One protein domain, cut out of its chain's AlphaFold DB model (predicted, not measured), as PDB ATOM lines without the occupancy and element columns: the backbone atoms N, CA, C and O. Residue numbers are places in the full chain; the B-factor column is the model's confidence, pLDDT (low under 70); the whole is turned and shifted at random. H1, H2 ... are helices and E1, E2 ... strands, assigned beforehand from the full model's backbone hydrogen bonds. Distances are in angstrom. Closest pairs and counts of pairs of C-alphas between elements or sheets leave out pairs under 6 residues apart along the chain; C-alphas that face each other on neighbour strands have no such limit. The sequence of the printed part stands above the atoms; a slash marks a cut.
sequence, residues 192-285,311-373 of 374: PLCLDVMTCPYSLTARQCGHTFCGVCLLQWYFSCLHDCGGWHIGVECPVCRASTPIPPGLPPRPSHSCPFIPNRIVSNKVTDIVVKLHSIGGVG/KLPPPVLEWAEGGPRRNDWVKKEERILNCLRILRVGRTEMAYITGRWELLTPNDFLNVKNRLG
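What this domain is: This is residues 192 to 285 and 311 to 373 of the 374 residues of the protein "RING-type domain-containing protein" of Bondarzewia mesenterica (UniProt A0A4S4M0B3). A small three-stranded sheet has helices H1 and H5 over one face, with H6 packed on both, and from this body the long helix H2 runs out as an arm, with H3 and H4 beside it. The long unnamed stretch, residues 225 to 260, loops at the opposite end from the arm. The printed part has 157 residues, with six named helices and three named strands in the order E1 E2 H1 E3 H2 H3 H4 H5 H6; of the 80 residues in named elements helices hold 70 and strands 10, a mostly helix class, and the antiparallel sheet runs E2 E1 E3. It is only just compact, close to loose, with a radius of gyration of the C-alphas of 17.6 A, and elongated, spanning 59 by 34 by 21 A.

How they stand to each other: Start at E1, residues 201 to 204, which forms a hairpin with E2, residues 212 to 214; N 202 and O 213 are 2.9 A apart, within hydrogen-bond range. On its other side E1 has E3, residues 261 to 263, with N 203 and O 262 at 2.8 A. H1, residues 215 to 224, is on the sheet at a height of 9.8 A; E2, H1 and E3 form a split strand-helix-strand unit, E1 between the two strands, with a right-handed crossover. H5, residues 343 to 356, is on the same face at a height of 10.0 A, giving two layers, helices on one face of a sheet. H1 and H5 touch, C-alphas 216 and 346 being closest at 4.4 A, at a steep tilt of 70.0 degrees, only just short of about perpendicular. H6, residues 362 to 372, touches H1, closest at C-alphas 223 and 369, 5.7 A. H5 and H6, a helical hairpin, only just touch, with 3 pairs of C-alphas within 8 A, through residues 345 to 349 of H5 alone; the closest are C-alphas 345 and 372, 7.5 A. H2, residues 265 to 283, only grazes the sheet, with residues 265 to 271. Its residues 278 to 282 alone only just touch H3, residues 314 to 318, with 3 pairs within 8 A; C-alphas 282 and 317 are closest at 6.8 A. H3 touches H4, residues 324 to 334, only at the corner, and only just, with C-alphas 318 and 325 closest at 5.1 A. Every O i to N i+4 pair is within hydrogen-bond range in H1, H2, H3, H4 and H6, and 9 of 10 in H5.

Where its parts are: Find C-alpha 201 at (44.643, -19.279, 87.748), where E1 begins. H2 runs 26.6 A from C-alpha 265 at (42.134, -13.776, 91.946), H5 19.8 A, and H6 15.4 A to C-alpha 372 at (54.809, -32.642, 89.702).

The domain as a whole: The farthest C-alphas, of Leu 251 and Lys 311, are 60.0 A apart. Residues 286 to 310 are not printed; C-alphas 285 and 311 are 10.2 A apart across this cut. H1 to E3 is a long link of 36 residues. Confidence is under 70 at residues 207, 284 to 285, 311 to 312 and 332 to 345.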
ATOM      1  N   PRO A 192      46.171 -21.701  78.053       97.56
ATOM      2  CA  PRO A 192      46.876 -21.941  76.791       97.56
ATOM      3  C   PRO A 192      47.803 -23.172  76.820       97.56
ATOM      4  O   PRO A 192      48.313 -23.568  75.780       97.56
ATOM      5  N   LEU A 193      48.043 -23.778  77.992       96.38
ATOM      6  CA  LEU A 193      48.865 -24.990  78.122       96.38
ATOM      7  C   LEU A 193      48.049 -26.286  78.029       96.38
ATOM      8  O   LEU A 193      48.515 -27.243  77.423       96.38
ATOM      9  N   CYS A 194      46.861 -26.340  78.641       95.69
ATOM     10  CA  CYS A 194      46.014 -27.543  78.630       95.69
ATOM     11  C   CYS A 194      44.761 -27.417  77.758       95.69
ATOM     12  O   CYS A 194      44.041 -28.400  77.626       95.69
ATOM     13  N   LEU A 195      44.510 -26.233  77.186       95.88
ATOM     14  CA  LEU A 195      43.355 -25.916  76.339       95.88
ATOM     15  C   LEU A 195      42.010 -26.242  77.005       95.88
ATOM     16  O   LEU A 195      41.067 -26.681  76.360       95.88
ATOM     17  N   ASP A 196      41.946 -26.030  78.318       94.88
ATOM     18  CA  ASP A 196      40.768 -26.275  79.148       94.88
ATOM     19  C   ASP A 196      40.521 -25.070  80.065       94.88
ATOM     20  O   ASP A 196      41.440 -24.274  80.307       94.88
ATOM     21  N   VAL A 197      39.306 -24.948  80.601       94.69
ATOM     22  CA  VAL A 197      38.910 -23.861  81.504       94.69
ATOM     23  C   VAL A 197      39.859 -23.811  82.697       94.69
ATOM     24  O   VAL A 197      40.115 -24.814  83.374       94.69
ATOM     25  N   MET A 198      40.398 -22.621  82.958       94.88
ATOM     26  CA  MET A 198      41.433 -22.431  83.964       94.88
ATOM     27  C   MET A 198      40.988 -22.879  85.359       94.88
ATOM     28  O   MET A 198      39.940 -22.486  85.869       94.88
ATOM     29  N   THR A 199      41.854 -23.644  86.023       91.19
ATOM     30  CA  THR A 199      41.684 -24.061  87.420       91.19
ATOM     31  C   THR A 199      42.809 -23.480  88.268       91.19
ATOM     32  O   THR A 199      43.990 -23.659  87.967       91.19
ATOM     33  N   CYS A 200      42.444 -22.759  89.336       92.50
ATOM     34  CA  CYS A 200      43.384 -22.004  90.176       92.50
ATOM     35  C   CYS A 200      44.344 -21.142  89.328       92.50
ATOM     36  O   CYS A 200      45.516 -21.493  89.210       92.50
ATOM     37  N   PRO A 201      43.859 -20.064  88.694       96.19
ATOM     38  CA  PRO A 201      44.643 -19.279  87.748       96.19
ATOM     39  C   PRO A 201      45.804 -18.527  88.422       96.19
ATOM     40  O   PRO A 201      45.610 -17.814  89.410       96.19
ATOM     41  N   TYR A 202      47.007 -18.649  87.857       96.81
ATOM     42  CA  TYR A 202      48.206 -17.897  88.253       96.81
ATOM     43  C   TYR A 202      48.822 -17.203  87.042       96.81
ATOM     44  O   TYR A 202      48.860 -17.762  85.946       96.81
ATOM     45  N   SER A 203      49.326 -15.993  87.260       96.69
ATOM     46  CA  SER A 203      50.042 -15.202  86.266       96.69
ATOM     47  C   SER A 203      51.549 -15.303  86.473       96.69
ATOM     48  O   SER A 203      52.033 -15.343  87.609       96.69
ATOM     49  N   LEU A 204      52.289 -15.319  85.365       94.31
ATOM     50  CA  LEU A 204      53.749 -15.300  85.383       94.31
ATOM     51  C   LEU A 204      54.269 -13.859  85.490       94.31
ATOM     52  O   LEU A 204      53.871 -12.983  84.722       94.31
ATOM     53  N   THR A 205      55.219 -13.633  86.393       87.94
ATOM     54  CA  THR A 205      55.825 -12.314  86.667       87.94
ATOM     55  C   THR A 205      57.031 -12.023  85.759       87.94
ATOM     56  O   THR A 205      57.921 -11.247  86.110       87.94
ATOM     57  N   ALA A 206      57.098 -12.654  84.577       77.94
ATOM     58  CA  ALA A 206      58.077 -12.288  83.550       77.94
ATOM     59  C   ALA A 206      57.858 -10.822  83.184       77.94
ATOM     60  O   ALA A 206      56.700 -10.418  83.085       77.94
ATOM     61  N   ARG A 207      58.941 -10.048  83.013       69.81
ATOM     62  CA  ARG A 207      58.952  -8.579  82.877       69.81
ATOM     63  C   ARG A 207      57.856  -8.065  81.922       69.81
ATOM     64  O   ARG A 207      58.150  -7.763  80.774       69.81
ATOM     65  N   GLN A 208      56.636  -7.894  82.445       73.69
ATOM     66  CA  GLN A 208      55.438  -7.314  81.818       73.69
ATOM     67  C   GLN A 208      54.498  -8.233  81.005       73.69
ATOM     68  O   GLN A 208      53.602  -7.698  80.359       73.69
ATOM     69  N   CYS A 209      54.599  -9.572  81.023       90.81
ATOM     70  CA  CYS A 209      53.698 -10.367  80.164       90.81
ATOM     71  C   CYS A 209      52.304 -10.655  80.742       90.81
ATOM     72  O   CYS A 209      51.357 -10.770  79.975       90.81
ATOM     73  N   GLY A 210      52.161 -10.837  82.061       92.50
ATOM     74  CA  GLY A 210      50.859 -11.022  82.729       92.50
ATOM     75  C   GLY A 210      50.019 -12.249  82.320       92.50
ATOM     76  O   GLY A 210      48.944 -12.451  82.882       92.50
ATOM     77  N   HIS A 211      50.482 -13.079  81.376       96.94
ATOM     78  CA  HIS A 211      49.760 -14.270  80.919       96.94
ATOM     79  C   HIS A 211      49.427 -15.211  82.076       96.94
ATOM     80  O   HIS A 211      50.253 -15.447  82.966       96.94
ATOM     81  N   THR A 212      48.198 -15.724  82.043       97.56
ATOM     82  CA  THR A 212      47.589 -16.512  83.113       97.56
ATOM     83  C   THR A 212      47.360 -17.944  82.646       97.56
ATOM     84  O   THR A 212      47.033 -18.185  81.487       97.56
ATOM     85  N   PHE A 213      47.562 -18.892  83.553       97.62
ATOM     86  CA  PHE A 213      47.496 -20.326  83.289       97.62
ATOM     87  C   PHE A 213      46.855 -21.040  84.482       97.62
ATOM     88  O   PHE A 213      46.815 -20.491  85.586       97.62
ATOM     89  N   CYS A 214      46.446 -22.299  84.308       96.19
ATOM     90  CA  CYS A 214      46.195 -23.187  85.447       96.19
ATOM     91  C   CYS A 214      47.448 -23.281  86.328       96.19
ATOM     92  O   CYS A 214      48.555 -23.443  85.807       96.19
ATOM     93  N   GLY A 215      47.281 -23.275  87.652       94.19
ATOM     94  CA  GLY A 215      48.407 -23.378  88.585       94.19
ATOM     95  C   GLY A 215      49.280 -24.616  88.336       94.19
ATOM     96  O   GLY A 215      50.496 -24.497  88.226       94.19
ATOM     97  N   VAL A 216      48.676 -25.796  88.151       93.44
ATOM     98  CA  VAL A 216      49.432 -27.034  87.855       93.44
ATOM     99  C   VAL A 216      50.216 -26.910  86.553       93.44
ATOM    100  O   VAL A 216      51.406 -27.202  86.539       93.44
ATOM    101  N   CYS A 217      49.570 -26.455  85.475       95.88
ATOM    102  CA  CYS A 217      50.207 -26.350  84.163       95.88
ATOM    103  C   CYS A 217      51.396 -25.388  84.202       95.88
ATOM    104  O   CYS A 217      52.452 -25.697  83.656       95.88
ATOM    105  N   LEU A 218      51.245 -24.251  84.891       96.06
ATOM    106  CA  LEU A 218      52.321 -23.279  85.057       96.06
ATOM    107  C   LEU A 218      53.501 -23.860  85.840       96.06
ATOM    108  O   LEU A 218      54.646 -23.663  85.440       96.06
ATOM    109  N   LEU A 219      53.228 -24.586  86.930       95.75
ATOM    110  CA  LEU A 219      54.266 -25.247  87.721       95.75
ATOM    111  C   LEU A 219      54.988 -26.324  86.917       95.75
ATOM    112  O   LEU A 219      56.212 -26.306  86.861       95.75
ATOM    113  N   GLN A 220      54.253 -27.233  86.275       95.69
ATOM    114  CA  GLN A 220      54.853 -28.301  85.477       95.69
ATOM    115  C   GLN A 220      55.748 -27.731  84.381       95.69
ATOM    116  O   GLN A 220      56.889 -28.156  84.226       95.69
ATOM    117  N   TRP A 221      55.263 -26.710  83.678       96.38
ATOM    118  CA  TRP A 221      56.053 -26.041  82.662       96.38
ATOM    119  C   TRP A 221      57.318 -25.387  83.256       96.38
ATOM    120  O   TRP A 221      58.422 -25.668  82.794       96.38
ATOM    121  N   TYR A 222      57.196 -24.584  84.318       96.19
ATOM    122  CA  TYR A 222      58.329 -23.855  84.909       96.19
ATOM    123  C   TYR A 222      59.401 -24.787  85.504       96.19
ATOM    124  O   TYR A 222      60.602 -24.526  85.393       96.19
ATOM    125  N   PHE A 223      58.976 -25.895  86.123       96.12
ATOM    126  CA  PHE A 223      59.868 -26.901  86.706       96.12
ATOM    127  C   PHE A 223      60.439 -27.879  85.670       96.12
ATOM    128  O   PHE A 223      61.461 -28.498  85.954       96.12
ATOM    129  N   SER A 224      59.883 -27.960  84.454       96.06
ATOM    130  CA  SER A 224      60.532 -28.695  83.352       96.06
ATOM    131  C   SER A 224      61.867 -28.067  82.945       96.06
ATOM    132  O   SER A 224      62.779 -28.757  82.502       96.06
ATOM    133  N   CYS A 225      62.019 -26.760  83.175       95.38
ATOM    134  CA  CYS A 225      63.263 -26.027  82.961       95.38
ATOM    135  C   CYS A 225      64.243 -26.105  84.149       95.38
ATOM    136  O   CYS A 225      65.322 -25.515  84.080       95.38
ATOM    137  N   LEU A 226      63.881 -26.776  85.251       96.31
ATOM    138  CA  LEU A 226      64.750 -26.926  86.421       96.31
ATOM    139  C   LEU A 226      65.787 -28.030  86.169       96.31
ATOM    140  O   LEU A 226      65.433 -29.180  85.893       96.31
ATOM    141  N   HIS A 227      67.067 -27.692  86.320       96.25
ATOM    142  CA  HIS A 227      68.170 -28.642  86.201       96.25
ATOM    143  C   HIS A 227      68.254 -29.568  87.428       96.25
ATOM    144  O   HIS A 227      67.806 -29.213  88.518       96.25
ATOM    145  N   ASP A 228      68.908 -30.721  87.292       96.12
ATOM    146  CA  ASP A 228      69.000 -31.738  88.356       96.12
ATOM    147  C   ASP A 228      69.861 -31.311  89.560       96.12
ATOM    148  O   ASP A 228      69.862 -31.961  90.600       96.12
ATOM    149  N   CYS A 229      70.544 -30.167  89.467       95.25
ATOM    150  CA  CYS A 229      71.192 -29.515  90.610       95.25
ATOM    151  C   CYS A 229      70.217 -28.691  91.478       95.25
ATOM    152  O   CYS A 229      70.629 -28.117  92.485       95.25
ATOM    153  N   GLY A 230      68.945 -28.580  91.076       94.38
ATOM    154  CA  GLY A 230      67.936 -27.757  91.745       94.38
ATOM    155  C   GLY A 230      68.041 -26.260  91.432       94.38
ATOM    156  O   GLY A 230      67.530 -25.441  92.196       94.38
ATOM    157  N   GLY A 231      68.690 -25.890  90.322       93.88
ATOM    158  CA  GLY A 231      68.816 -24.510  89.845       93.88
ATOM    159  C   GLY A 231      68.303 -24.311  88.415       93.88
ATOM    160  O   GLY A 231      68.247 -25.247  87.618       93.88
ATOM    161  N   TRP A 232      67.951 -23.067  88.080       94.38
ATOM    162  CA  TRP A 232      67.659 -22.642  86.707       94.38
ATOM    163  C   TRP A 232      68.914 -22.000  86.108       94.38
ATOM    164  O   TRP A 232      69.267 -20.876  86.459       94.38
ATOM    165  N   HIS A 233      69.610 -22.721  85.227       90.56
ATOM    166  CA  HIS A 233      70.809 -22.205  84.545       90.56
ATOM    167  C   HIS A 233      70.476 -21.368  83.303       90.56
ATOM    168  O   HIS A 233      71.312 -20.608  82.822       90.56
ATOM    169  N   ILE A 234      69.254 -21.511  82.789       88.88
ATOM    170  CA  ILE A 234      68.742 -20.803  81.619       88.88
ATOM    171  C   ILE A 234      67.491 -20.040  82.059       88.88
ATOM    172  O   ILE A 234      66.705 -20.535  82.870       88.88
ATOM    173  N   GLY A 235      67.325 -18.816  81.552       88.25
ATOM    174  CA  GLY A 235      66.128 -18.018  81.806       88.25
ATOM    175  C   GLY A 235      64.878 -18.737  81.299       88.25
ATOM    176  O   GLY A 235      64.861 -19.255  80.187       88.25
ATOM    177  N   VAL A 236      63.831 -18.767  82.118       93.50
ATOM    178  CA  VAL A 236      62.577 -19.453  81.785       93.50
ATOM    179  C   VAL A 236      61.654 -18.472  81.051       93.50
ATOM    180  O   VAL A 236      61.400 -17.378  81.555       93.50
ATOM    181  N   GLU A 237      61.172 -18.809  79.856       95.31
ATOM    182  CA  GLU A 237      60.447 -17.881  78.968       95.31
ATOM    183  C   GLU A 237      58.941 -18.139  78.929       95.31
ATOM    184  O   GLU A 237      58.526 -19.254  78.677       95.31
ATOM    185  N   CYS A 238      58.089 -17.123  79.074       96.62
ATOM    186  CA  CYS A 238      56.633 -17.308  79.009       96.62
ATOM    187  C   CYS A 238      56.179 -18.128  77.769       96.62
ATOM    188  O   CYS A 238      56.470 -17.701  76.651       96.62
ATOM    189  N   PRO A 239      55.379 -19.206  77.918       96.44
ATOM    190  CA  PRO A 239      54.942 -20.045  76.792       96.44
ATOM    191  C   PRO A 239      54.190 -19.296  75.688       96.44
ATOM    192  O   PRO A 239      54.196 -19.717  74.537       96.44
ATOM    193  N   VAL A 240      53.530 -18.190  76.042       96.69
ATOM    194  CA  VAL A 240      52.670 -17.429  75.126       96.69
ATOM    195  C   VAL A 240      53.458 -16.373  74.351       96.69
ATOM    196  O   VAL A 240      53.301 -16.242  73.145       96.69
ATOM    197  N   CYS A 241      54.323 -15.613  75.027       96.31
ATOM    198  CA  CYS A 241      54.973 -14.430  74.442       96.31
ATOM    199  C   CYS A 241      56.503 -14.456  74.490       96.31
ATOM    200  O   CYS A 241      57.140 -13.484  74.093       96.31
ATOM    201  N   ARG A 242      57.092 -15.532  75.023       94.94
ATOM    202  CA  ARG A 242      58.540 -15.727  75.197       94.94
ATOM    203  C   ARG A 242      59.247 -14.669  76.053       94.94
ATOM    204  O   ARG A 242      60.469 -14.586  76.068       94.94
ATOM    205  N   ALA A 243      58.502 -13.868  76.815       94.81
ATOM    206  CA  ALA A 243      59.094 -12.933  77.765       94.81
ATOM    207  C   ALA A 243      59.903 -13.694  78.825       94.81
ATOM    208  O   ALA A 243      59.377 -14.586  79.496       94.81
ATOM    209  N   SER A 244      61.173 -13.323  78.988       92.19
ATOM    210  CA  SER A 244      62.079 -13.969  79.936       92.19
ATOM    211  C   SER A 244      61.704 -13.638  81.386       92.19
ATOM    212  O   SER A 244      61.497 -12.473  81.756       92.19
ATOM    213  N   THR A 245      61.607 -14.672  82.219       89.81
ATOM    214  CA  THR A 245      61.488 -14.528  83.672       89.81
ATOM    215  C   THR A 245      62.863 -14.285  84.288       89.81
ATOM    216  O   THR A 245      63.860 -14.846  83.828       89.81
ATOM    217  N   PRO A 246      62.950 -13.448  85.335       86.56
ATOM    218  CA  PRO A 246      64.190 -13.317  86.082       86.56
ATOM    219  C   PRO A 246      64.563 -14.670  86.699       86.56
ATOM    220  O   PRO A 246      63.721 -15.331  87.305       86.56
ATOM    221  N   ILE A 247      65.829 -15.062  86.551       86.81
ATOM    222  CA  ILE A 247      66.362 -16.261  87.197       86.81
ATOM    223  C   ILE A 247      66.305 -16.039  88.716       86.81
ATOM    224  O   ILE A 247      66.839 -15.031  89.195       86.81
ATOM    225  N   PRO A 248      65.664 -16.939  89.486       85.50
ATOM    226  CA  PRO A 248      65.662 -16.850  90.939       85.50
ATOM    227  C   PRO A 248      67.093 -16.814  91.499       85.50
ATOM    228  O   PRO A 248      67.934 -17.597  91.049       85.50
ATOM    229  N   PRO A 249      67.394 -15.969  92.504       82.94
ATOM    230  CA  PRO A 249      68.692 -15.995  93.181       82.94
ATOM    231  C   PRO A 249      68.971 -17.401  93.715       82.94
ATOM    232  O   PRO A 249      68.072 -17.998  94.299       82.94
ATOM    233  N   GLY A 250      70.180 -17.938  93.525       78.31
ATOM    234  CA  GLY A 250      70.484 -19.348  93.810       78.31
ATOM    235  C   GLY A 250      70.407 -19.751  95.290       78.31
ATOM    236  O   GLY A 250      70.031 -20.885  95.589       78.31
ATOM    237  N   LEU A 251      70.684 -18.823  96.212       86.12
ATOM    238  CA  LEU A 251      70.777 -19.089  97.651       86.12
ATOM    239  C   LEU A 251      69.604 -18.459  98.428       86.12
ATOM    240  O   LEU A 251      69.255 -17.310  98.151       86.12
ATOM    241  N   PRO A 252      69.000 -19.174  99.398       89.25
ATOM    242  CA  PRO A 252      68.090 -18.570 100.366       89.25
ATOM    243  C   PRO A 252      68.857 -17.685 101.380       89.25
ATOM    244  O   PRO A 252      70.026 -17.959 101.655       89.25
ATOM    245  N   PRO A 253      68.221 -16.655 101.973       92.44
ATOM    246  CA  PRO A 253      66.825 -16.285 101.776       92.44
ATOM    247  C   PRO A 253      66.588 -15.576 100.437       92.44
ATOM    248  O   PRO A 253      67.272 -14.613 100.092       92.44
ATOM    249  N   ARG A 254      65.595 -16.045  99.674       92.25
ATOM    250  CA  ARG A 254      65.180 -15.384  98.427       92.25
ATOM    251  C   ARG A 254      64.216 -14.246  98.765       92.25
ATOM    252  O   ARG A 254      63.371 -14.433  99.634       92.25
ATOM    253  N   PRO A 255      64.252 -13.094  98.080       92.06
ATOM    254  CA  PRO A 255      63.238 -12.068  98.292       92.06
ATOM    255  C   PRO A 255      61.853 -12.577  97.867       92.06
ATOM    256  O   PRO A 255      61.729 -13.110  96.764       92.06
ATOM    257  N   SER A 256      60.796 -12.374  98.658       91.31
ATOM    258  CA  SER A 256      59.412 -12.759  98.293       91.31
ATOM    259  C   SER A 256      58.976 -12.274  96.907       91.31
ATOM    260  O   SER A 256      58.343 -13.018  96.164       91.31
ATOM    261  N   HIS A 257      59.370 -11.060  96.512       91.19
ATOM    262  CA  HIS A 257      59.050 -10.482  95.199       91.19
ATOM    263  C   HIS A 257      59.780 -11.145  94.016       91.19
ATOM    264  O   HIS A 257      59.470 -10.842  92.868       91.19
ATOM    265  N   SER A 258      60.753 -12.027  94.274       92.19
ATOM    266  CA  SER A 258      61.408 -12.831  93.232       92.19
ATOM    267  C   SER A 258      60.623 -14.095  92.870       92.19
ATOM    268  O   SER A 258      61.009 -14.803  91.942       92.19
ATOM    269  N   CYS A 259      59.527 -14.386  93.583       94.00
ATOM    270  CA  CYS A 259      58.642 -15.489  93.238       94.00
ATOM    271  C   CYS A 259      57.982 -15.210  91.879       94.00
ATOM    272  O   CYS A 259      57.322 -14.180  91.724       94.00
ATOM    273  N   PRO A 260      58.118 -16.103  90.885       94.69
ATOM    274  CA  PRO A 260      57.614 -15.846  89.542       94.69
ATOM    275  C   PRO A 260      56.089 -15.990  89.433       94.69
ATOM    276  O   PRO A 260      55.534 -15.633  88.395       94.69
ATOM    277  N   PHE A 261      55.405 -16.481  90.472       95.69
ATOM    278  CA  PHE A 261      53.984 -16.823  90.439       95.69
ATOM    279  C   PHE A 261      53.138 -15.831  91.241       95.69
ATOM    280  O   PHE A 261      53.337 -15.671  92.446       95.69
ATOM    281  N   ILE A 262      52.134 -15.234  90.596       95.56
ATOM    282  CA  ILE A 262      51.149 -14.364  91.251       95.56
ATOM    283  C   ILE A 262      49.752 -14.977  91.086       95.56
ATOM    284  O   ILE A 262      49.343 -15.238  89.954       95.56
ATOM    285  N   PRO A 263      48.987 -15.208  92.168       95.88
ATOM    286  CA  PRO A 263      47.618 -15.707  92.048       95.88
ATOM    287  C   PRO A 263      46.724 -14.675  91.352       95.88
ATOM    288  O   PRO A 263      46.599 -13.539  91.819       95.88
ATOM    289  N   ASN A 264      46.034 -15.075  90.283       96.62
ATOM    290  CA  ASN A 264      45.114 -14.199  89.562       96.62
ATOM    291  C   ASN A 264      43.687 -14.347  90.109       96.62
ATOM    292  O   ASN A 264      42.827 -15.023  89.543       96.62
ATOM    293  N   ARG A 265      43.435 -13.705  91.253       94.88
ATOM    294  CA  ARG A 265      42.134 -13.776  91.946       94.88
ATOM    295  C   ARG A 265      40.982 -13.206  91.119       94.88
ATOM    296  O   ARG A 265      39.862 -13.678  91.256       94.88
ATOM    297  N   ILE A 266      41.252 -12.226  90.255       96.75
ATOM    298  CA  ILE A 266      40.229 -11.623  89.392       96.75
ATOM    299  C   ILE A 266      39.718 -12.671  88.403       96.75
ATOM    300  O   ILE A 266      38.516 -12.915  88.354       96.75
ATOM    301  N   VAL A 267      40.628 -13.345  87.690       96.44
ATOM    302  CA  VAL A 267      40.265 -14.436  86.772       96.44
ATOM    303  C   VAL A 267      39.596 -15.583  87.528       96.44
ATOM    304  O   VAL A 267      38.573 -16.086  87.082       96.44
ATOM    305  N   SER A 268      40.106 -15.947  88.709       93.81
ATOM    306  CA  SER A 268      39.507 -17.009  89.529       93.81
ATOM    307  C   SER A 268      38.048 -16.715  89.883       93.81
ATOM    308  O   SER A 268      37.192 -17.588  89.742       93.81
ATOM    309  N   ASN A 269      37.760 -15.492  90.332       94.75
ATOM    310  CA  ASN A 269      36.407 -15.086  90.696       94.75
ATOM    311  C   ASN A 269      35.501 -15.056  89.460       94.75
ATOM    312  O   ASN A 269      34.404 -15.593  89.509       94.75
ATOM    313  N   LYS A 270      35.982 -14.526  88.326       97.19
ATOM    314  CA  LYS A 270      35.203 -14.478  87.080       97.19
ATOM    315  C   LYS A 270      34.847 -15.856  86.533       97.19
ATOM    316  O   LYS A 270      33.694 -16.070  86.176       97.19
ATOM    317  N   VAL A 271      35.797 -16.790  86.521       95.12
ATOM    318  CA  VAL A 271      35.529 -18.187  86.144       95.12
ATOM    319  C   VAL A 271      34.458 -18.783  87.057       95.12
ATOM    320  O   VAL A 271      33.495 -19.367  86.571       95.12
ATOM    321  N   THR A 272      34.584 -18.577  88.371       90.44
ATOM    322  CA  THR A 272      33.606 -19.072  89.354       90.44
ATOM    323  C   THR A 272      32.216 -18.482  89.108       90.44
ATOM    324  O   THR A 272      31.239 -19.225  89.032       90.44
ATOM    325  N   ASP A 273      32.120 -17.163  88.915       94.81
ATOM    326  CA  ASP A 273      30.860 -16.459  88.658       94.81
ATOM    327  C   ASP A 273      30.170 -16.978  87.387       94.81
ATOM    328  O   ASP A 273      28.962 -17.230  87.388       94.81
ATOM    329  N   ILE A 274      30.929 -17.175  86.303       95.00
ATOM    330  CA  ILE A 274      30.402 -17.682  85.029       95.00
ATOM    331  C   ILE A 274      29.922 -19.131  85.174       95.00
ATOM    332  O   ILE A 274      28.825 -19.457  84.717       95.00
ATOM    333  N   VAL A 275      30.676 -19.989  85.867       90.44
ATOM    334  CA  VAL A 275      30.263 -21.377  86.135       90.44
ATOM    335  C   VAL A 275      28.987 -21.422  86.988       90.44
ATOM    336  O   VAL A 275      28.070 -22.194  86.693       90.44
ATOM    337  N   VAL A 276      28.865 -20.563  88.006       89.12
ATOM    338  CA  VAL A 276      27.637 -20.434  88.818       89.12
ATOM    339  C   VAL A 276      26.462 -19.923  87.976       89.12
ATOM    340  O   VAL A 276      25.325 -20.384  88.144       89.12
ATOM    341  N   LYS A 277      26.714 -19.005  87.039       90.88
ATOM    342  CA  LYS A 277      25.700 -18.510  86.101       90.88
ATOM    343  C   LYS A 277      25.206 -19.627  85.176       90.88
ATOM    344  O   LYS A 277      23.996 -19.825  85.087       90.88
ATOM    345  N   LEU A 278      26.107 -20.398  84.562       90.06
ATOM    346  CA  LEU A 278      25.761 -21.563  83.729       90.06
ATOM    347  C   LEU A 278      24.947 -22.600  84.509       90.06
ATOM    348  O   LEU A 278      23.929 -23.094  84.025       90.06
ATOM    349  N   HIS A 279      25.333 -22.860  85.758       85.75
ATOM    350  CA  HIS A 279      24.580 -23.739  86.646       85.75
ATOM    351  C   HIS A 279      23.147 -23.246  86.883       85.75
ATOM    352  O   HIS A 279      22.192 -24.018  86.793       85.75
ATOM    353  N   SER A 280      22.990 -21.952  87.164       87.88
ATOM    354  CA  SER A 280      21.680 -21.347  87.419       87.88
ATOM    355  C   SER A 280      20.764 -21.431  86.194       87.88
ATOM    356  O   SER A 280      19.563 -21.642  86.349       87.88
ATOM    357  N   ILE A 281      21.330 -21.342  84.985       87.06
ATOM    358  CA  ILE A 281      20.595 -21.507  83.725       87.06
ATOM    359  C   ILE A 281      20.116 -22.959  83.552       87.06
ATOM    360  O   ILE A 281      18.946 -23.187  83.238       87.06
ATOM    361  N   GLY A 282      20.970 -23.949  83.835       79.62
ATOM    362  CA  GLY A 282      20.590 -25.369  83.791       79.62
ATOM    363  C   GLY A 282      19.552 -25.769  84.853       79.62
ATOM    364  O   GLY A 282      18.710 -26.638  84.616       79.62
ATOM    365  N   GLY A 283      19.559 -25.103  86.012       75.81
ATOM    366  CA  GLY A 283      18.669 -25.392  87.144       75.81
ATOM    367  C   GLY A 283      17.191 -25.047  86.925       75.81
ATOM    368  O   GLY A 283      16.333 -25.594  87.615       75.81
ATOM    369  N   VAL A 284      16.856 -24.210  85.934       68.50
ATOM    370  CA  VAL A 284      15.461 -23.826  85.619       68.50
ATOM    371  C   VAL A 284      14.606 -25.045  85.203       68.50
ATOM    372  O   VAL A 284      13.373 -25.020  85.289       68.50
ATOM    373  N   GLY A 285      15.247 -26.147  84.795       60.03
ATOM    374  CA  GLY A 285      14.593 -27.412  84.449       60.03
ATOM    375  C   GLY A 285      14.389 -28.390  85.612       60.03
ATOM    376  O   GLY A 285      13.495 -29.238  85.524       60.03
ATOM    377  N   LYS A 311      16.515 -30.850  75.421       65.94
ATOM    378  CA  LYS A 311      16.345 -29.614  74.622       65.94
ATOM    379  C   LYS A 311      17.299 -28.460  74.897       65.94
ATOM    380  O   LYS A 311      17.263 -27.489  74.151       65.94
ATOM    381  N   LEU A 312      18.122 -28.520  75.940       69.94
ATOM    382  CA  LEU A 312      19.229 -27.568  76.027       69.94
ATOM    383  C   LEU A 312      20.356 -28.055  75.108       69.94
ATOM    384  O   LEU A 312      20.529 -29.272  74.980       69.94
ATOM    385  N   PRO A 313      21.125 -27.145  74.486       75.38
ATOM    386  CA  PRO A 313      22.284 -27.523  73.693       75.38
ATOM    387  C   PRO A 313      23.172 -28.486  74.498       75.38
ATOM    388  O   PRO A 313      23.455 -28.196  75.669       75.38
ATOM    389  N   PRO A 314      23.625 -29.614  73.916       81.50
ATOM    390  CA  PRO A 314      24.445 -30.593  74.628       81.50
ATOM    391  C   PRO A 314      25.626 -29.975  75.403       81.50
ATOM    392  O   PRO A 314      25.795 -30.332  76.569       81.50
ATOM    393  N   PRO A 315      26.361 -28.974  74.866       82.88
ATOM    394  CA  PRO A 315      27.461 -28.340  75.598       82.88
ATOM    395  C   PRO A 315      27.027 -27.636  76.891       82.88
ATOM    396  O   PRO A 315      27.740 -27.681  77.891       82.88
ATOM    397  N   VAL A 316      25.842 -27.021  76.917       81.38
ATOM    398  CA  VAL A 316      25.307 -26.341  78.111       81.38
ATOM    399  C   VAL A 316      24.903 -27.363  79.174       81.38
ATOM    400  O   VAL A 316      25.164 -27.162  80.362       81.38
ATOM    401  N   LEU A 317      24.308 -28.485  78.759       82.88
ATOM    402  CA  LEU A 317      23.934 -29.579  79.662       82.88
ATOM    403  C   LEU A 317      25.149 -30.213  80.339       82.88
ATOM    404  O   LEU A 317      25.070 -30.600  81.506       82.88
ATOM    405  N   GLU A 318      26.290 -30.271  79.654       85.31
ATOM    406  CA  GLU A 318      27.534 -30.769  80.244       85.31
ATOM    407  C   GLU A 318      28.009 -29.924  81.439       85.31
ATOM    408  O   GLU A 318      28.671 -30.453  82.341       85.31
ATOM    409  N   TRP A 319      27.630 -28.642  81.477       82.44
ATOM    410  CA  TRP A 319      27.916 -27.705  82.565       82.44
ATOM    411  C   TRP A 319      26.783 -27.566  83.599       82.44
ATOM    412  O   TRP A 319      26.953 -26.873  84.605       82.44
ATOM    413  N   ALA A 320      25.641 -28.229  83.402       83.75
ATOM    414  CA  ALA A 320      24.520 -28.215  84.343       83.75
ATOM    415  C   ALA A 320      24.786 -29.074  85.600       83.75
ATOM    416  O   ALA A 320      25.830 -29.717  85.753       83.75
ATOM    417  N   GLU A 321      23.844 -29.088  86.551       78.62
ATOM    418  CA  GLU A 321      23.938 -29.940  87.741       78.62
ATOM    419  C   GLU A 321      24.016 -31.428  87.380       78.62
ATOM    420  O   GLU A 321      23.146 -31.959  86.699       78.62
ATOM    421  N   GLY A 322      25.090 -32.098  87.816       80.19
ATOM    422  CA  GLY A 322      25.362 -33.491  87.464       80.19
ATOM    423  C   GLY A 322      25.952 -33.709  86.063       80.19
ATOM    424  O   GLY A 322      26.251 -34.857  85.731       80.19
ATOM    425  N   GLY A 323      26.170 -32.654  85.267       84.75
ATOM    426  CA  GLY A 323      26.795 -32.745  83.945       84.75
ATOM    427  C   GLY A 323      28.273 -33.170  84.014       84.75
ATOM    428  O   GLY A 323      28.954 -32.846  84.991       84.75
ATOM    429  N   PRO A 324      28.802 -33.917  83.024       86.50
ATOM    430  CA  PRO A 324      30.166 -34.447  83.060       86.50
ATOM    431  C   PRO A 324      31.243 -33.356  83.119       86.50
ATOM    432  O   PRO A 324      32.129 -33.466  83.962       86.50
ATOM    433  N   ARG A 325      31.154 -32.279  82.321       82.62
ATOM    434  CA  ARG A 325      32.155 -31.192  82.341       82.62
ATOM    435  C   ARG A 325      32.140 -30.425  83.649       82.62
ATOM    436  O   ARG A 325      33.205 -30.205  84.221       82.62
ATOM    437  N   ARG A 326      30.958 -30.080  84.172       82.19
ATOM    438  CA  ARG A 326      30.863 -29.465  85.502       82.19
ATOM    439  C   ARG A 326      31.376 -30.411  86.564       82.19
ATOM    440  O   ARG A 326      32.159 -29.983  87.391       82.19
ATOM    441  N   ASN A 327      30.975 -31.676  86.559       82.94
ATOM    442  CA  ASN A 327      31.477 -32.641  87.528       82.94
ATOM    443  C   ASN A 327      32.984 -32.807  87.417       82.94
ATOM    444  O   ASN A 327      33.616 -33.039  88.431       82.94
ATOM    445  N   ASP A 328      33.574 -32.703  86.235       83.25
ATOM    446  CA  ASP A 328      35.017 -32.795  86.071       83.25
ATOM    447  C   ASP A 328      35.720 -31.502  86.483       83.25
ATOM    448  O   ASP A 328      36.776 -31.583  87.098       83.25
ATOM    449  N   TRP A 329      35.124 -30.331  86.256       81.56
ATOM    450  CA  TRP A 329      35.601 -29.044  86.770       81.56
ATOM    451  C   TRP A 329      35.470 -28.945  88.294       81.56
ATOM    452  O   TRP A 329      36.445 -28.663  88.980       81.56
ATOM    453  N   VAL A 330      34.308 -29.292  88.845       75.94
ATOM    454  CA  VAL A 330      34.061 -29.419  90.283       75.94
ATOM    455  C   VAL A 330      34.947 -30.513  90.842       75.94
ATOM    456  O   VAL A 330      35.578 -30.280  91.842       75.94
ATOM    457  N   LYS A 331      35.135 -31.677  90.214       70.19
ATOM    458  CA  LYS A 331      36.151 -32.640  90.676       70.19
ATOM    459  C   LYS A 331      37.547 -32.029  90.608       70.19
ATOM    460  O   LYS A 331      38.339 -32.304  91.498       70.19
ATOM    461  N   LYS A 332      37.886 -31.224  89.599       67.69
ATOM    462  CA  LYS A 332      39.158 -30.485  89.571       67.69
ATOM    463  C   LYS A 332      39.259 -29.490  90.732       67.69
ATOM    464  O   LYS A 332      40.361 -29.295  91.237       67.69
ATOM    465  N   GLU A 333      38.138 -28.948  91.201       66.31
ATOM    466  CA  GLU A 333      38.046 -28.028  92.337       66.31
ATOM    467  C   GLU A 333      37.893 -28.731  93.715       66.31
ATOM    468  O   GLU A 333      38.755 -28.583  94.568       66.31
ATOM    469  N   GLU A 334      36.854 -29.537  93.949       51.00
ATOM    470  CA  GLU A 334      36.500 -30.341  95.135       51.00
ATOM    471  C   GLU A 334      37.329 -31.619  95.369       51.00
ATOM    472  O   GLU A 334      37.415 -32.067  96.519       51.00
ATOM    473  N   ARG A 335      38.041 -32.208  94.384       47.81
ATOM    474  CA  ARG A 335      39.056 -33.264  94.686       47.81
ATOM    475  C   ARG A 335      40.272 -32.714  95.457       47.81
ATOM    476  O   ARG A 335      41.309 -33.369  95.546       47.81
ATOM    477  N   ILE A 336      40.107 -31.569  96.111       49.03
ATOM    478  CA  ILE A 336      40.760 -31.173  97.357       49.03
ATOM    479  C   ILE A 336      40.556 -32.206  98.486       49.03
ATOM    480  O   ILE A 336      41.405 -32.246  99.380       49.03
ATOM    481  N   LEU A 337      39.547 -33.097  98.454       43.16
ATOM    482  CA  LEU A 337      39.334 -34.054  99.558       43.16
ATOM    483  C   LEU A 337      39.613 -35.551  99.319       43.16
ATOM    484  O   LEU A 337      40.080 -36.144 100.288       43.16
ATOM    485  N   ASN A 338      39.446 -36.187  98.136       42.62
ATOM    486  CA  ASN A 338      39.556 -37.671  98.139       42.62
ATOM    487  C   ASN A 338      40.019 -38.539  96.937       42.62
ATOM    488  O   ASN A 338      40.141 -39.727  97.191       42.62
ATOM    489  N   CYS A 339      40.338 -38.096  95.700       38.69
ATOM    490  CA  CYS A 339      41.119 -38.959  94.756       38.69
ATOM    491  C   CYS A 339      41.449 -38.341  93.379       38.69
ATOM    492  O   CYS A 339      40.577 -38.254  92.521       38.69
ATOM    493  N   LEU A 340      42.718 -37.968  93.170       44.34
ATOM    494  CA  LEU A 340      43.635 -38.278  92.047       44.34
ATOM    495  C   LEU A 340      44.736 -37.208  92.057       44.34
ATOM    496  O   LEU A 340      44.491 -36.013  91.918       44.34
ATOM    497  N   ARG A 341      45.954 -37.687  92.301       54.69
ATOM    498  CA  ARG A 341      47.142 -37.026  92.862       54.69
ATOM    499  C   ARG A 341      47.584 -35.696  92.224       54.69
ATOM    500  O   ARG A 341      48.365 -35.002  92.847       54.69
ATOM    501  N   ILE A 342      47.086 -35.313  91.048       53.91
ATOM    502  CA  ILE A 342      47.634 -34.215  90.226       53.91
ATOM    503  C   ILE A 342      46.939 -32.857  90.477       53.91
ATOM    504  O   ILE A 342      47.558 -31.809  90.325       53.91
ATOM    505  N   LEU A 343      45.676 -32.832  90.924       49.81
ATOM    506  CA  LEU A 343      44.905 -31.575  91.048       49.81
ATOM    507  C   LEU A 343      44.950 -30.967  92.459       49.81
ATOM    508  O   LEU A 343      45.056 -29.750  92.605       49.81
ATOM    509  N   ARG A 344      45.027 -31.811  93.502       55.19
ATOM    510  CA  ARG A 344      45.350 -31.397  94.886       55.19
ATOM    511  C   ARG A 344      46.703 -30.674  94.955       55.19
ATOM    512  O   ARG A 344      46.889 -29.780  95.776       55.19
ATOM    513  N   VAL A 345      47.613 -31.059  94.060       63.91
ATOM    514  CA  VAL A 345      48.961 -30.512  93.897       63.91
ATOM    515  C   VAL A 345      48.903 -29.069  93.399       63.91
ATOM    516  O   VAL A 345      49.611 -28.246  93.937       63.91
ATOM    517  N   GLY A 346      47.997 -28.668  92.505       76.81
ATOM    518  CA  GLY A 346      47.997 -27.298  91.960       76.81
ATOM    519  C   GLY A 346      47.926 -26.185  92.999       76.81
ATOM    520  O   GLY A 346      48.856 -25.396  93.135       76.81
ATOM    521  N   ARG A 347      46.820 -26.125  93.752       83.38
ATOM    522  CA  ARG A 347      46.616 -25.091  94.780       83.38
ATOM    523  C   ARG A 347      47.559 -25.282  95.969       83.38
ATOM    524  O   ARG A 347      48.075 -24.295  96.481       83.38
ATOM    525  N   THR A 348      47.794 -26.527  96.390       87.62
ATOM    526  CA  THR A 348      48.650 -26.832  97.548       87.62
ATOM    527  C   THR A 348      50.120 -26.560  97.251       87.62
ATOM    528  O   THR A 348      50.773 -25.910  98.056       87.62
ATOM    529  N   GLU A 349      50.637 -26.990  96.099       91.31
ATOM    530  CA  GLU A 349      52.007 -26.694  95.667       91.31
ATOM    531  C   GLU A 349      52.169 -25.217  95.358       91.31
ATOM    532  O   GLU A 349      53.157 -24.634  95.784       91.31
ATOM    533  N   MET A 350      51.203 -24.571  94.691       94.12
ATOM    534  CA  MET A 350      51.288 -23.123  94.508       94.12
ATOM    535  C   MET A 350      51.341 -22.403  95.856       94.12
ATOM    536  O   MET A 350      52.202 -21.548  96.047       94.12
ATOM    537  N   ALA A 351      50.479 -22.756  96.814       94.31
ATOM    538  CA  ALA A 351      50.508 -22.179  98.158       94.31
ATOM    539  C   ALA A 351      51.812 -22.503  98.912       94.31
ATOM    540  O   ALA A 351      52.371 -21.622  99.559       94.31
ATOM    541  N   TYR A 352      52.328 -23.729  98.793       95.44
ATOM    542  CA  TYR A 352      53.607 -24.148  99.368       95.44
ATOM    543  C   TYR A 352      54.769 -23.329  98.798       95.44
ATOM    544  O   TYR A 352      55.548 -22.757  99.559       95.44
ATOM    545  N   ILE A 353      54.857 -23.224  97.470       95.81
ATOM    546  CA  ILE A 353      55.933 -22.525  96.767       95.81
ATOM    547  C   ILE A 353      55.864 -21.030  97.051       95.81
ATOM    548  O   ILE A 353      56.851 -20.451  97.487       95.81
ATOM    549  N   THR A 354      54.699 -20.408  96.856       95.25
ATOM    550  CA  THR A 354      54.521 -18.964  97.082       95.25
ATOM    551  C   THR A 354      54.656 -18.575  98.552       95.25
ATOM    552  O   THR A 354      55.228 -17.531  98.847       95.25
ATOM    553  N   GLY A 355      54.185 -19.414  99.478       96.12
ATOM    554  CA  GLY A 355      54.239 -19.151 100.916       96.12
ATOM    555  C   GLY A 355      55.600 -19.423 101.557       96.12
ATOM    556  O   GLY A 355      55.905 -18.842 102.595       96.12
ATOM    557  N   ARG A 356      56.428 -20.290 100.959       96.75
ATOM    558  CA  ARG A 356      57.765 -20.634 101.480       96.75
ATOM    559  C   ARG A 356      58.913 -20.212 100.572       96.75
ATOM    560  O   ARG A 356      60.046 -20.569 100.872       96.75
ATOM    561  N   TRP A 357      58.644 -19.455  99.507       95.75
ATOM    562  CA  TRP A 357      59.606 -19.104  98.456       95.75
ATOM    563  C   TRP A 357      60.973 -18.663  98.989       95.75
ATOM    564  O   TRP A 357      62.011 -19.109  98.500       95.75
ATOM    565  N   GLU A 358      60.961 -17.830 100.029       96.62
ATOM    566  CA  GLU A 358      62.163 -17.269 100.642       96.62
ATOM    567  C   GLU A 358      63.079 -18.345 101.243       96.62
ATOM    568  O   GLU A 358      64.294 -18.184 101.240       96.62
ATOM    569  N   LEU A 359      62.509 -19.458 101.709       96.94
ATOM    570  CA  LEU A 359      63.193 -20.507 102.467       96.94
ATOM    571  C   LEU A 359      63.457 -21.781 101.660       96.94
ATOM    572  O   LEU A 359      64.171 -22.658 102.144       96.94
ATOM    573  N   LEU A 360      62.864 -21.925 100.471       95.94
ATOM    574  CA  LEU A 360      63.044 -23.131  99.666       95.94
ATOM    575  C   LEU A 360      64.503 -23.264  99.246       95.94
ATOM    576  O   LEU A 360      65.103 -22.300  98.775       95.94
ATOM    577  N   THR A 361      65.056 -24.460  99.378       95.94
ATOM    578  CA  THR A 361      66.404 -24.838  98.938       95.94
ATOM    579  C   THR A 361      66.366 -25.480  97.540       95.94
ATOM    580  O   THR A 361      65.293 -25.875  97.076       95.94
ATOM    581  N   PRO A 362      67.514 -25.640  96.854       95.81
ATOM    582  CA  PRO A 362      67.574 -26.404  95.602       95.81
ATOM    583  C   PRO A 362      66.980 -27.819  95.717       95.81
ATOM    584  O   PRO A 362      66.262 -28.265  94.824       95.81
ATOM    585  N   ASN A 363      67.189 -28.501  96.849       96.50
ATOM    586  CA  ASN A 363      66.607 -29.822  97.096       96.50
ATOM    587  C   ASN A 363      65.075 -29.771  97.217       96.50
ATOM    588  O   ASN A 363      64.380 -30.659  96.729       96.50
ATOM    589  N   ASP A 364      64.523 -28.709  97.815       96.56
ATOM    590  CA  ASP A 364      63.071 -28.521  97.859       96.56
ATOM    591  C   ASP A 364      62.480 -28.345  96.458       96.56
ATOM    592  O   ASP A 364      61.398 -28.869  96.188       96.56
ATOM    593  N   PHE A 365      63.190 -27.664  95.554       96.12
ATOM    594  CA  PHE A 365      62.763 -27.535  94.163       96.12
ATOM    595  C   PHE A 365      62.794 -28.868  93.414       96.12
ATOM    596  O   PHE A 365      61.842 -29.169  92.697       96.12
ATOM    597  N   LEU A 366      63.816 -29.701  93.629       96.62
ATOM    598  CA  LEU A 366      63.846 -31.065  93.087       96.62
ATOM    599  C   LEU A 366      62.693 -31.914  93.637       96.62
ATOM    600  O   LEU A 366      62.023 -32.621  92.887       96.62
ATOM    601  N   ASN A 367      62.383 -31.790  94.930       96.31
ATOM    602  CA  ASN A 367      61.238 -32.474  95.529       96.31
ATOM    603  C   ASN A 367      59.908 -32.018  94.916       96.31
ATOM    604  O   ASN A 367      59.027 -32.847  94.691       96.31
ATOM    605  N   VAL A 368      59.746 -30.718  94.645       95.00
ATOM    606  CA  VAL A 368      58.577 -30.183  93.929       95.00
ATOM    607  C   VAL A 368      58.517 -30.750  92.507       95.00
ATOM    608  O   VAL A 368      57.479 -31.291  92.134       95.00
ATOM    609  N   LYS A 369      59.621 -30.707  91.747       95.19
ATOM    610  CA  LYS A 369      59.732 -31.278  90.390       95.19
ATOM    611  C   LYS A 369      59.276 -32.745  90.361       95.19
ATOM    612  O   LYS A 369      58.357 -33.094  89.623       95.19
ATOM    613  N   ASN A 370      59.793 -33.559  91.282       94.25
ATOM    614  CA  ASN A 370      59.416 -34.967  91.430       94.25
ATOM    615  C   ASN A 370      57.927 -35.161  91.772       94.25
ATOM    616  O   ASN A 370      57.286 -36.072  91.249       94.25
ATOM    617  N   ARG A 371      57.343 -34.315  92.638       92.44
ATOM    618  CA  ARG A 371      55.901 -34.374  92.963       92.44
ATOM    619  C   ARG A 371      55.010 -33.967  91.788       92.44
ATOM    620  O   ARG A 371      53.895 -34.478  91.690       92.44
ATOM    621  N   LEU A 372      55.492 -33.073  90.925       90.69
ATOM    622  CA  LEU A 372      54.809 -32.642  89.702       90.69
ATOM    623  C   LEU A 372      54.907 -33.676  88.568       90.69
ATOM    624  O   LEU A 372      54.112 -33.599  87.628       90.69
ATOM    625  N   GLY A 373      55.835 -34.635  88.676       92.25
ATOM    626  CA  GLY A 373      56.066 -35.687  87.684       92.25
ATOM    627  C   GLY A 373      56.720 -35.171  86.404       92.25
ATOM    628  O   GLY A 373      56.322 -35.601  85.322       92.25
TER     629      GLY A 373